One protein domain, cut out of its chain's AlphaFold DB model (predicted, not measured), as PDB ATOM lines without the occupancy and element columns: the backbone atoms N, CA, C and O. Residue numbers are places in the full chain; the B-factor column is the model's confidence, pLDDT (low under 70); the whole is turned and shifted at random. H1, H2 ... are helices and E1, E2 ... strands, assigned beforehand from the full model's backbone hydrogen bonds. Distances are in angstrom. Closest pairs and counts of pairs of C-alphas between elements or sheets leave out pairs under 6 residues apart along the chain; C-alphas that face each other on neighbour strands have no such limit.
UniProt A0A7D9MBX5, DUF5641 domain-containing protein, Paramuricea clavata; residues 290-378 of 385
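AT A GLANCE: This is residues 290 to 378 of the 385 residues of the protein "DUF5641 domain-containing protein" of Paramuricea clavata (UniProt A0A7D9MBX5). The domain is an elongated, loosely joined pair of parts set end to end: a small, strongly twisted sheet of three strands, E1, E2 and E3, at one end, and three helices, H1, H2 and H3, lying side by side in two successive helical hairpins at the other. H2 is the helix that H1 and H3 share, no helix covers the sheet, and the loop residues 350 to 355 stick out at the sheet end. The printed part has 89 residues, with three named helices followed by three named strands in the order H1 H2 H3 E1 E2 E3, and its class is mixed, helices and strands. The sheet runs E1, E2, E3 and is antiparallel throughout. The whole is loose, with a radius of gyration of the C-alphas of 15.9 A, and spans 49 by 29 by 24 A.

HOW THE PARTS SIT: The sheet is a meander, each strand the antiparallel neighbour of the one before: E1 at residues 344 to 347, E2 at residues 358 to 365 and E3 at residues 373 to 377. E2 is the inner strand, and E1 and E3 are the edge strands. E1 and E2 form a hairpin with an angle of 111 degrees between their directions; N 345 and O 360 are 2.8 A apart, within hydrogen-bond range, and so are N 347 and O 358, at 2.8 A. E2 bends by 53 degrees at residue 361. E2 and E3 form a second hairpin, at 142 degrees, where N 361 and O 376 are within hydrogen-bond range at 2.8 A, as are N 374 and O 364 at 2.8 A. Of the helices, H2 at residues 307 to 318 is not on the sheet, but only just, with 4 pairs of C-alphas within 10 A, and it is only just apart from E1, at 8.0 A. H3, residues 329 to 337, and H1, residues 290 to 297, are not on the sheet, each with 0 pairs of C-alphas within 10 A. H2 and H3 form a helical hairpin and touch at a shallow tilt of 5 degrees, opposite ways; H2 touches H3 with residues 313 to 316 alone, and the closest C-alphas, those of Phe 313 and Trp 335, are 6.6 A apart. H1 and H2 form another helical hairpin and touch at a shallow tilt of 24 degrees, opposite ways, with the closest C-alphas, those of Leu 293 and Leu 317, 7.0 A apart. H1 and H3 are apart. In H1 and H3 every O i to N i+4 pair is within hydrogen-bond range; in H2 it is 5 of 8.

IN THESE COORDINATES: E2, the longest strand, measures 18.6 A from C-alpha 358 at (10.764, 11.272, 276.311) to C-alpha 365. E1 has 4 residues and E3 has 5; E3 ends with C-alpha 377 at (15.233, 12.105, 271.002). H2, the longest helix, measures 16.0 A, H3 12.5 A and H1 10.3 A. H1 begins with C-alpha 290 at (34.024, 22.648, 302.133).

THE WHOLE: The two C-alphas farthest apart, those of Gln 322 and Asn 351, are 49.3 A from each other. The C-alphas of the first and last printed residues, Arg 290 and Ser 378, are 39.5 A apart. The printed part has no cut, and each link between successive elements is short but not tight. Residues 350 to 355, in the link from E1 to E2, stand free. The mean pLDDT of the printed part is 73.3; residues 338 to 362, 364 to 375 and 377 to 378 are under 70.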
ATOM      1  N   ARG A 290      35.118  22.244 301.234       89.88
ATOM      2  CA  ARG A 290      34.024  22.648 302.133       89.88
ATOM      3  C   ARG A 290      32.923  23.415 301.398       89.88
ATOM      4  O   ARG A 290      31.749  23.102 301.578       89.88
ATOM      5  N   LYS A 291      33.287  24.398 300.566       87.00
ATOM      6  CA  LYS A 291      32.316  25.168 299.765       87.00
ATOM      7  C   LYS A 291      31.619  24.282 298.734       87.00
ATOM      8  O   LYS A 291      30.400  24.317 298.632       87.00
ATOM      9  N   ALA A 292      32.388  23.463 298.026       86.00
ATOM     10  CA  ALA A 292      31.915  22.497 297.045       86.00
ATOM     11  C   ALA A 292      30.888  21.524 297.651       86.00
ATOM     12  O   ALA A 292      29.792  21.363 297.115       86.00
ATOM     13  N   LEU A 293      31.202  20.940 298.813       88.38
ATOM     14  CA  LEU A 293      30.276  20.093 299.563       88.38
ATOM     15  C   LEU A 293      29.030  20.873 299.982       88.38
ATOM     16  O   LEU A 293      27.929  20.388 299.769       88.38
ATOM     17  N   GLY A 294      29.189  22.083 300.526       85.38
ATOM     18  CA  GLY A 294      28.062  22.930 300.918       85.38
ATOM     19  C   GLY A 294      27.078  23.169 299.772       85.38
ATOM     20  O   GLY A 294      25.878  23.027 299.966       85.38
ATOM     21  N   VAL A 295      27.586  23.441 298.569       81.88
ATOM     22  CA  VAL A 295      26.782  23.657 297.355       81.88
ATOM     23  C   VAL A 295      26.045  22.380 296.941       81.88
ATOM     24  O   VAL A 295      24.838  22.411 296.724       81.88
ATOM     25  N   VAL A 296      26.735  21.236 296.883       82.44
ATOM     26  CA  VAL A 296      26.110  19.948 296.520       82.44
ATOM     27  C   VAL A 296      25.097  19.493 297.578       82.44
ATOM     28  O   VAL A 296      24.072  18.908 297.241       82.44
ATOM     29  N   SER A 297      25.351  19.774 298.857       82.44
ATOM     30  CA  SER A 297      24.463  19.436 299.974       82.44
ATOM     31  C   SER A 297      23.225  20.328 300.074       82.44
ATOM     32  O   SER A 297      22.252  19.913 300.694       82.44
ATOM     33  N   GLN A 298      23.228  21.521 299.470       79.00
ATOM     34  CA  GLN A 298      22.046  22.393 299.391       79.00
ATOM     35  C   GLN A 298      20.981  21.871 298.415       79.00
ATOM     36  O   GLN A 298      19.836  22.321 298.450       79.00
ATOM     37  N   LEU A 299      21.336  20.921 297.546       78.38
ATOM     38  CA  LEU A 299      20.408  20.304 296.604       78.38
ATOM     39  C   LEU A 299      19.489  19.317 297.335       78.38
ATOM     40  O   LEU A 299      19.842  18.160 297.571       78.38
ATOM     41  N   TRP A 300      18.295  19.794 297.683       79.75
ATOM     42  CA  TRP A 300      17.227  18.993 298.277       79.75
ATOM     43  C   TRP A 300      16.509  18.139 297.220       79.75
ATOM     44  O   TRP A 300      15.466  18.521 296.699       79.75
ATOM     45  N   ASP A 301      17.088  16.989 296.871       80.88
ATOM     46  CA  ASP A 301      16.579  16.094 295.822       80.88
ATOM     47  C   ASP A 301      16.124  14.738 296.382       80.88
ATOM     48  O   ASP A 301      16.803  13.722 296.250       80.88
ATOM     49  N   LEU A 302      14.967  14.727 297.044       81.31
ATOM     50  CA  LEU A 302      14.417  13.512 297.659       81.31
ATOM     51  C   LEU A 302      14.008  12.443 296.648       81.31
ATOM     52  O   LEU A 302      14.111  11.255 296.940       81.31
ATOM     53  N   LEU A 303      13.535  12.862 295.475       82.62
ATOM     54  CA  LEU A 303      13.096  11.964 294.408       82.62
ATOM     55  C   LEU A 303      14.264  11.458 293.543       82.62
ATOM     56  O   LEU A 303      14.066  10.582 292.706       82.62
ATOM     57  N   GLY A 304      15.474  11.996 293.730       81.88
ATOM     58  CA  GLY A 304      16.643  11.652 292.920       81.88
ATOM     59  C   GLY A 304      16.560  12.154 291.474       81.88
ATOM     60  O   GLY A 304      17.259  11.630 290.608       81.88
ATOM     61  N   LEU A 305      15.724  13.158 291.192       78.94
ATOM     62  CA  LEU A 305      15.496  13.697 289.845       78.94
ATOM     63  C   LEU A 305      16.765  14.316 289.247       78.94
ATOM     64  O   LEU A 305      16.973  14.285 288.037       78.94
ATOM     65  N   MET A 306      17.630  14.858 290.103       77.19
ATOM     66  CA  MET A 306      18.904  15.474 289.748       77.19
ATOM     67  C   MET A 306      20.093  14.550 290.032       77.19
ATOM     68  O   MET A 306      21.243  14.945 289.817       77.19
ATOM     69  N   ALA A 307      19.866  13.316 290.491       81.69
ATOM     70  CA  ALA A 307      20.930  12.348 290.740       81.69
ATOM     71  C   ALA A 307      21.858  12.136 289.521       81.69
ATOM     72  O   ALA A 307      23.073  12.168 289.726       81.69
ATOM     73  N   PRO A 308      21.362  12.026 288.265       77.44
ATOM     74  CA  PRO A 308      22.229  11.838 287.095       77.44
ATOM     75  C   PRO A 308      23.246  12.966 286.879       77.44
ATOM     76  O   PRO A 308      24.357  12.720 286.416       77.44
ATOM     77  N   VAL A 309      22.887  14.196 287.255       74.94
ATOM     78  CA  VAL A 309      23.765  15.369 287.144       74.94
ATOM     79  C   VAL A 309      24.654  15.489 288.383       74.94
ATOM     80  O   VAL A 309      25.864  15.685 288.287       74.94
ATOM     81  N   THR A 310      24.073  15.338 289.576       80.06
ATOM     82  CA  THR A 310      24.773  15.581 290.847       80.06
ATOM     83  C   THR A 310      25.764  14.486 291.224       80.06
ATOM     84  O   THR A 310      26.699  14.752 291.981       80.06
ATOM     85  N   ILE A 311      25.612  13.268 290.693       84.06
ATOM     86  CA  ILE A 311      26.501  12.148 291.014       84.06
ATOM     87  C   ILE A 311      27.951  12.425 290.611       84.06
ATOM     88  O   ILE A 311      28.853  12.096 291.377       84.06
ATOM     89  N   ARG A 312      28.187  13.101 289.477       85.00
ATOM     90  CA  ARG A 312      29.540  13.457 289.019       85.00
ATOM     91  C   ARG A 312      30.242  14.368 290.026       85.00
ATOM     92  O   ARG A 312      31.336  14.059 290.481       85.00
ATOM     93  N   PHE A 313      29.546  15.405 290.493       85.56
ATOM     94  CA  PHE A 313      30.051  16.296 291.540       85.56
ATOM     95  C   PHE A 313      30.328  15.557 292.854       85.56
ATOM     96  O   PHE A 313      31.320  15.831 293.526       85.56
ATOM     97  N   ARG A 314      29.472  14.598 293.230       87.19
ATOM     98  CA  ARG A 314      29.673  13.775 294.435       87.19
ATOM     99  C   ARG A 314      30.883  12.849 294.310       87.19
ATOM    100  O   ARG A 314      31.579  12.673 295.304       87.19
ATOM    101  N   ILE A 315      31.140  12.285 293.128       88.06
ATOM    102  CA  ILE A 315      32.340  11.484 292.843       88.06
ATOM    103  C   ILE A 315      33.586  12.367 292.939       88.06
ATOM    104  O   ILE A 315      34.522  12.020 293.653       88.06
ATOM    105  N   ASP A 316      33.573  13.544 292.313       87.12
ATOM    106  CA  ASP A 316      34.709  14.467 292.359       87.12
ATOM    107  C   ASP A 316      35.036  14.907 293.799       87.12
ATOM    108  O   ASP A 316      36.203  14.970 294.181       87.12
ATOM    109  N   LEU A 317      34.020  15.123 294.651       87.94
ATOM    110  CA  LEU A 317      34.220  15.432 296.077       87.94
ATOM    111  C   LEU A 317      35.000  14.350 296.842       87.94
ATOM    112  O   LEU A 317      35.671  14.682 297.826       87.94
ATOM    113  N   GLN A 318      34.909  13.079 296.435       87.12
ATOM    114  CA  GLN A 318      35.624  11.976 297.089       87.12
ATOM    115  C   GLN A 318      37.133  12.034 296.827       87.12
ATOM    116  O   GLN A 318      37.908  11.610 297.682       87.12
ATOM    117  N   ASN A 319      37.545  12.613 295.696       85.25
ATOM    118  CA  ASN A 319      38.952  12.740 295.307       85.25
ATOM    119  C   ASN A 319      39.673  13.891 296.031       85.25
ATOM    120  O   ASN A 319      40.893  14.020 295.951       85.25
ATOM    121  N   LEU A 320      38.929  14.741 296.742       85.69
ATOM    122  CA  LEU A 320      39.471  15.868 297.491       85.69
ATOM    123  C   LEU A 320      39.752  15.454 298.935       85.69
ATOM    124  O   LEU A 320      38.858  14.966 299.625       85.69
ATOM    125  N   TYR A 321      40.950  15.726 299.446       83.19
ATOM    126  CA  TYR A 321      41.322  15.380 300.828       83.19
ATOM    127  C   TYR A 321      41.408  16.602 301.752       83.19
ATOM    128  O   TYR A 321      41.042  16.507 302.922       83.19
ATOM    129  N   GLN A 322      41.806  17.761 301.221       89.31
ATOM    130  CA  GLN A 322      41.948  19.003 301.983       89.31
ATOM    131  C   GLN A 322      40.635  19.792 302.025       89.31
ATOM    132  O   GLN A 322      39.967  19.962 301.005       89.31
ATOM    133  N   TRP A 323      40.242  20.262 303.212       88.56
ATOM    134  CA  TRP A 323      38.927  20.884 303.428       88.56
ATOM    135  C   TRP A 323      38.847  22.337 302.966       88.56
ATOM    136  O   TRP A 323      37.862  22.734 302.337       88.56
ATOM    137  N   ASP A 324      39.877  23.112 303.292       90.81
ATOM    138  CA  ASP A 324      39.864  24.575 303.202       90.81
ATOM    139  C   ASP A 324      40.892  25.122 302.199       90.81
ATOM    140  O   ASP A 324      41.025  26.332 302.034       90.81
ATOM    141  N   GLU A 325      41.562  24.234 301.463       89.12
ATOM    142  CA  GLU A 325      42.390  24.601 300.317       89.12
ATOM    143  C   GLU A 325      41.536  24.803 299.064       89.12
ATOM    144  O   GLU A 325      40.513  24.139 298.853       89.12
ATOM    145  N   VAL A 326      41.963  25.749 298.225       88.94
ATOM    146  CA  VAL A 326      41.331  26.002 296.929       88.94
ATOM    147  C   VAL A 326      41.492  24.763 296.048       88.94
ATOM    148  O   VAL A 326      42.569  24.176 295.996       88.94
ATOM    149  N   LEU A 327      40.422  24.382 295.344       87.44
ATOM    150  CA  LEU A 327      40.425  23.208 294.470       87.44
ATOM    151  C   LEU A 327      41.605  23.253 293.478       87.44
ATOM    152  O   LEU A 327      41.863  24.311 292.895       87.44
ATOM    153  N   PRO A 328      42.295  22.130 293.221       88.19
ATOM    154  CA  PRO A 328      43.299  22.066 292.165       88.19
ATOM    155  C   PRO A 328      42.707  22.451 290.796       88.19
ATOM    156  O   PRO A 328      41.525  22.189 290.551       88.19
ATOM    157  N   PRO A 329      43.497  23.030 289.870       85.88
ATOM    158  CA  PRO A 329      43.009  23.417 288.543       85.88
ATOM    159  C   PRO A 329      42.319  22.280 287.773       85.88
ATOM    160  O   PRO A 329      41.318  22.516 287.102       85.88
ATOM    161  N   GLU A 330      42.812  21.046 287.909       86.12
ATOM    162  CA  GLU A 330      42.221  19.860 287.276       86.12
ATOM    163  C   GLU A 330      40.805  19.569 287.787       86.12
ATOM    164  O   GLU A 330      39.901  19.308 286.995       86.12
ATOM    165  N   GLU A 331      40.589  19.680 289.098       84.88
ATOM    166  CA  GLU A 331      39.280  19.472 289.725       84.88
ATOM    167  C   GLU A 331      38.313  20.606 289.377       84.88
ATOM    168  O   GLU A 331      37.154  20.352 289.056       84.88
ATOM    169  N   LYS A 332      38.795  21.857 289.313       83.25
ATOM    170  CA  LYS A 332      37.988  22.980 288.799       83.25
ATOM    171  C   LYS A 332      37.516  22.719 287.369       83.25
ATOM    172  O   LYS A 332      36.354  22.972 287.057       83.25
ATOM    173  N   LEU A 333      38.393  22.193 286.512       81.62
ATOM    174  CA  LEU A 333      38.060  21.875 285.126       81.62
ATOM    175  C   LEU A 333      37.053  20.718 285.022       81.62
ATOM    176  O   LEU A 333      36.153  20.781 284.186       81.62
ATOM    177  N   LYS A 334      37.167  19.679 285.863       82.31
ATOM    178  CA  LYS A 334      36.168  18.595 285.944       82.31
ATOM    179  C   LYS A 334      34.799  19.135 286.348       82.31
ATOM    180  O   LYS A 334      33.818  18.908 285.647       82.31
ATOM    181  N   TRP A 335      34.757  19.958 287.394       79.00
ATOM    182  CA  TRP A 335      33.527  20.587 287.873       79.00
ATOM    183  C   TRP A 335      32.865  21.482 286.822       79.00
ATOM    184  O   TRP A 335      31.644  21.472 286.708       79.00
ATOM    185  N   GLN A 336      33.649  22.210 286.019       75.44
ATOM    186  CA  GLN A 336      33.128  22.984 284.883       75.44
ATOM    187  C   GLN A 336      32.531  22.100 283.783       75.44
ATOM    188  O   GLN A 336      31.553  22.492 283.157       75.44
ATOM    189  N   LYS A 337      33.109  20.918 283.539       72.31
ATOM    190  CA  LYS A 337      32.665  19.974 282.499       72.31
ATOM    191  C   LYS A 337      31.485  19.098 282.914       72.31
ATOM    192  O   LYS A 337      30.863  18.495 282.047       72.31
ATOM    193  N   ASN A 338      31.178  19.010 284.208       69.62
ATOM    194  CA  ASN A 338      30.108  18.149 284.721       69.62
ATOM    195  C   ASN A 338      28.702  18.542 284.244       69.62
ATOM    196  O   ASN A 338      27.790  17.732 284.397       69.62
ATOM    197  N   VAL A 339      28.544  19.730 283.652       61.28
ATOM    198  CA  VAL A 339      27.328  20.175 282.962       61.28
ATOM    199  C   VAL A 339      27.707  20.534 281.529       61.28
ATOM    200  O   VAL A 339      28.505  21.450 281.318       61.28
ATOM    201  N   GLY A 340      27.165  19.823 280.537       60.91
ATOM    202  CA  GLY A 340      27.559  20.061 279.151       60.91
ATOM    203  C   GLY A 340      26.732  19.341 278.092       60.91
ATOM    204  O   GLY A 340      25.845  18.539 278.369       60.91
ATOM    205  N   VAL A 341      27.048  19.652 276.836       53.16
ATOM    206  CA  VAL A 341      26.563  18.923 275.658       53.16
ATOM    207  C   VAL A 341      26.858  17.424 275.827       53.16
ATOM    208  O   VAL A 341      28.003  17.051 276.077       53.16
ATOM    209  N   GLY A 342      25.833  16.576 275.697       55.19
ATOM    210  CA  GLY A 342      25.886  15.126 275.916       55.19
ATOM    211  C   GLY A 342      25.161  14.621 277.170       55.19
ATOM    212  O   GLY A 342      25.188  13.420 277.432       55.19
ATOM    213  N   ASP A 343      24.508  15.491 277.942       65.25
ATOM    214  CA  ASP A 343      23.719  15.071 279.105       65.25
ATOM    215  C   ASP A 343      22.320  14.556 278.707       65.25
ATOM    216  O   ASP A 343      21.710  15.015 277.737       65.25
ATOM    217  N   LEU A 344      21.819  13.575 279.467       59.31
ATOM    218  CA  LEU A 344      20.466  13.029 279.347       59.31
ATOM    219  C   LEU A 344      19.473  13.963 280.043       59.31
ATOM    220  O   LEU A 344      19.622  14.276 281.223       59.31
ATOM    221  N   VAL A 345      18.451  14.387 279.310       64.69
ATOM    222  CA  VAL A 345      17.389  15.279 279.777       64.69
ATOM    223  C   VAL A 345      16.023  14.681 279.454       64.69
ATOM    224  O   VAL A 345      15.888  13.886 278.526       64.69
ATOM    225  N   LEU A 346      14.995  15.048 280.216       62.84
ATOM    226  CA  LEU A 346      13.608  14.758 279.850       62.84
ATOM    227  C   LEU A 346      13.094  15.900 278.968       62.84
ATOM    228  O   LEU A 346      13.131  17.061 279.375       62.84
ATOM    229  N   GLU A 347      12.638  15.582 277.757       65.31
ATOM    230  CA  GLU A 347      11.968  16.544 276.885       65.31
ATOM    231  C   GLU A 347      10.578  16.855 277.453       65.31
ATOM    232  O   GLU A 347       9.699  15.990 277.490       65.31
ATOM    233  N   ILE A 348      10.388  18.102 277.892       60.00
ATOM    234  CA  ILE A 348       9.097  18.612 278.354       60.00
ATOM    235  C   ILE A 348       8.346  19.196 277.151       60.00
ATOM    236  O   ILE A 348       8.600  20.327 276.743       60.00
ATOM    237  N   ASP A 349       7.423  18.418 276.584       64.06
ATOM    238  CA  ASP A 349       6.511  18.841 275.515       64.06
ATOM    239  C   ASP A 349       5.142  19.185 276.114       64.06
ATOM    240  O   ASP A 349       4.473  18.323 276.684       64.06
ATOM    241  N   GLY A 350       4.715  20.443 275.970       59.31
ATOM    242  CA  GLY A 350       3.444  20.939 276.516       59.31
ATOM    243  C   GLY A 350       2.192  20.274 275.935       59.31
ATOM    244  O   GLY A 350       1.109  20.457 276.481       59.31
ATOM    245  N   ASN A 351       2.322  19.497 274.853       65.44
ATOM    246  CA  ASN A 351       1.221  18.730 274.270       65.44
ATOM    247  C   ASN A 351       1.140  17.284 274.778       65.44
ATOM    248  O   ASN A 351       0.194  16.572 274.433       65.44
ATOM    249  N   ARG A 352       2.124  16.814 275.555       63.84
ATOM    250  CA  ARG A 352       2.147  15.441 276.069       63.84
ATOM    251  C   ARG A 352       1.538  15.348 277.456       63.84
ATOM    252  O   ARG A 352       1.624  16.269 278.265       63.84
ATOM    253  N   LYS A 353       0.937  14.192 277.737       57.19
ATOM    254  CA  LYS A 353       0.391  13.893 279.056       57.19
ATOM    255  C   LYS A 353       1.513  13.698 280.074       57.19
ATOM    256  O   LYS A 353       2.579  13.159 279.765       57.19
ATOM    257  N   ARG A 354       1.249  14.106 281.317       56.97
ATOM    258  CA  ARG A 354       2.143  13.875 282.458       56.97
ATOM    259  C   ARG A 354       2.461  12.376 282.566       56.97
ATOM    260  O   ARG A 354       1.551  11.561 282.626       56.97
ATOM    261  N   GLY A 355       3.748  12.031 282.624       54.81
ATOM    262  CA  GLY A 355       4.218  10.641 282.733       54.81
ATOM    263  C   GLY A 355       4.663  10.018 281.407       54.81
ATOM    264  O   GLY A 355       5.338   8.995 281.429       54.81
ATOM    265  N   GLU A 356       4.390  10.666 280.270       66.25
ATOM    266  CA  GLU A 356       4.801  10.224 278.925       66.25
ATOM    267  C   GLU A 356       5.996  11.034 278.380       66.25
ATOM    268  O   GLU A 356       6.072  11.390 277.195       66.25
ATOM    269  N   TRP A 357       6.937  11.366 279.265       66.50
ATOM    270  CA  TRP A 357       8.121  12.158 278.932       66.50
ATOM    271  C   TRP A 357       9.126  11.331 278.127       66.50
ATOM    272  O   TRP A 357       9.425  10.189 278.479       66.50
ATOM    273  N   GLN A 358       9.685  11.912 277.062       65.56
ATOM    274  CA  GLN A 358      10.764  11.272 276.311       65.56
ATOM    275  C   GLN A 358      12.127  11.654 276.872       65.56
ATOM    276  O   GLN A 358      12.396  12.815 277.166       65.56
ATOM    277  N   MET A 359      13.005  10.661 276.989       64.31
ATOM    278  CA  MET A 359      14.420  10.913 277.223       64.31
ATOM    279  C   MET A 359      15.054  11.478 275.950       64.31
ATOM    280  O   MET A 359      14.813  10.990 274.842       64.31
ATOM    281  N   ALA A 360      15.880  12.502 276.119       65.81
ATOM    282  CA  ALA A 360      16.607  13.163 275.055       65.81
ATOM    283  C   ALA A 360      18.061  13.403 275.469       65.81
ATOM    284  O   ALA A 360      18.384  13.503 276.650       65.81
ATOM    285  N   LEU A 361      18.946  13.503 274.486       68.56
ATOM    286  CA  LEU A 361      20.356  13.819 274.677       68.56
ATOM    287  C   LEU A 361      20.606  15.263 274.246       68.56
ATOM    288  O   LEU A 361      20.240  15.629 273.131       68.56
ATOM    289  N   VAL A 362      21.241  16.080 275.086       67.75
ATOM    290  CA  VAL A 362      21.621  17.452 274.718       67.75
ATOM    291  C   VAL A 362      22.697  17.414 273.634       67.75
ATOM    292  O   VAL A 362      23.800  16.936 273.872       67.75
ATOM    293  N   GLU A 363      22.396  17.928 272.445       70.81
ATOM    294  CA  GLU A 363      23.337  18.021 271.321       70.81
ATOM    295  C   GLU A 363      24.099  19.342 271.291       70.81
ATOM    296  O   GLU A 363      25.232  19.392 270.826       70.81
ATOM    297  N   GLU A 364      23.464  20.423 271.732       68.31
ATOM    298  CA  GLU A 364      24.040  21.761 271.661       68.31
ATOM    299  C   GLU A 364      23.340  22.680 272.666       68.31
ATOM    300  O   GLU A 364      22.135  22.561 272.891       68.31
ATOM    301  N   VAL A 365      24.079  23.607 273.274       62.47
ATOM    302  CA  VAL A 365      23.529  24.610 274.196       62.47
ATOM    303  C   VAL A 365      23.782  25.987 273.602       62.47
ATOM    304  O   VAL A 365      24.922  26.316 273.275       62.47
ATOM    305  N   PHE A 366      22.732  26.796 273.463       64.69
ATOM    306  CA  PHE A 366      22.847  28.116 272.851       64.69
ATOM    307  C   PHE A 366      23.018  29.205 273.918       64.69
ATOM    308  O   PHE A 366      22.311  29.191 274.929       64.69
ATOM    309  N   PRO A 367      23.912  30.187 273.708       46.03
ATOM    310  CA  PRO A 367      24.045  31.327 274.604       46.03
ATOM    311  C   PRO A 367      22.842  32.267 274.434       46.03
ATOM    312  O   PRO A 367      22.804  33.103 273.536       46.03
ATOM    313  N   GLY A 368      21.835  32.120 275.294       46.47
ATOM    314  CA  GLY A 368      20.665  32.996 275.367       46.47
ATOM    315  C   GLY A 368      20.000  32.907 276.741       46.47
ATOM    316  O   GLY A 368      20.012  31.844 277.364       46.47
ATOM    317  N   GLY A 369      19.421  34.013 277.225       40.94
ATOM    318  CA  GLY A 369      18.773  34.094 278.549       40.94
ATOM    319  C   GLY A 369      17.630  33.087 278.760       40.94
ATOM    320  O   GLY A 369      17.258  32.792 279.893       40.94
ATOM    321  N   ASP A 370      17.134  32.507 277.671       48.56
ATOM    322  CA  ASP A 370      16.006  31.583 277.611       48.56
ATOM    323  C   ASP A 370      16.356  30.128 277.998       48.56
ATOM    324  O   ASP A 370      15.465  29.282 277.992       48.56
ATOM    325  N   ARG A 371      17.631  29.801 278.287       54.34
ATOM    326  CA  ARG A 371      18.115  28.429 278.592       54.34
ATOM    327  C   ARG A 371      17.673  27.363 277.568       54.34
ATOM    328  O   ARG A 371      17.285  26.257 277.938       54.34
ATOM    329  N   LYS A 372      17.719  27.680 276.271       55.25
ATOM    330  CA  LYS A 372      17.337  26.752 275.190       55.25
ATOM    331  C   LYS A 372      18.511  25.851 274.787       55.25
ATOM    332  O   LYS A 372      19.620  26.335 274.561       55.25
ATOM    333  N   ALA A 373      18.249  24.553 274.649       64.25
ATOM    334  CA  ALA A 373      19.202  23.554 274.170       64.25
ATOM    335  C   ALA A 373      18.622  22.792 272.970       64.25
ATOM    336  O   ALA A 373      17.417  22.546 272.908       64.25
ATOM    337  N   LYS A 374      19.478  22.412 272.020       67.62
ATOM    338  CA  LYS A 374      19.134  21.436 270.986       67.62
ATOM    339  C   LYS A 374      19.269  20.049 271.593       67.62
ATOM    340  O   LYS A 374      20.307  19.733 272.170       67.62
ATOM    341  N   ILE A 375      18.235  19.229 271.459       67.62
ATOM    342  CA  ILE A 375      18.197  17.877 272.015       67.62
ATOM    343  C   ILE A 375      17.852  16.866 270.919       67.62
ATOM    344  O   ILE A 375      17.090  17.173 270.003       67.62
ATOM    345  N   ARG A 376      18.409  15.656 271.007       71.50
ATOM    346  CA  ARG A 376      18.074  14.513 270.149       71.50
ATOM    347  C   ARG A 376      17.254  13.511 270.943       71.50
ATOM    348  O   ARG A 376      17.723  13.007 271.960       71.50
ATOM    349  N   THR A 377      16.074  13.169 270.446       62.03
ATOM    350  CA  THR A 377      15.233  12.105 271.002       62.03
ATOM    351  C   THR A 377      15.419  10.809 270.219       62.03
ATOM    352  O   THR A 377      15.473  10.807 268.988       62.03
ATOM    353  N   SER A 378      15.529   9.682 270.920       55.69
ATOM    354  CA  SER A 378      15.479   8.352 270.309       55.69
ATOM    355  C   SER A 378      14.080   7.772 270.495       55.69
ATOM    356  O   SER A 378      13.663   7.510 271.621       55.69
TER     357      SER A 378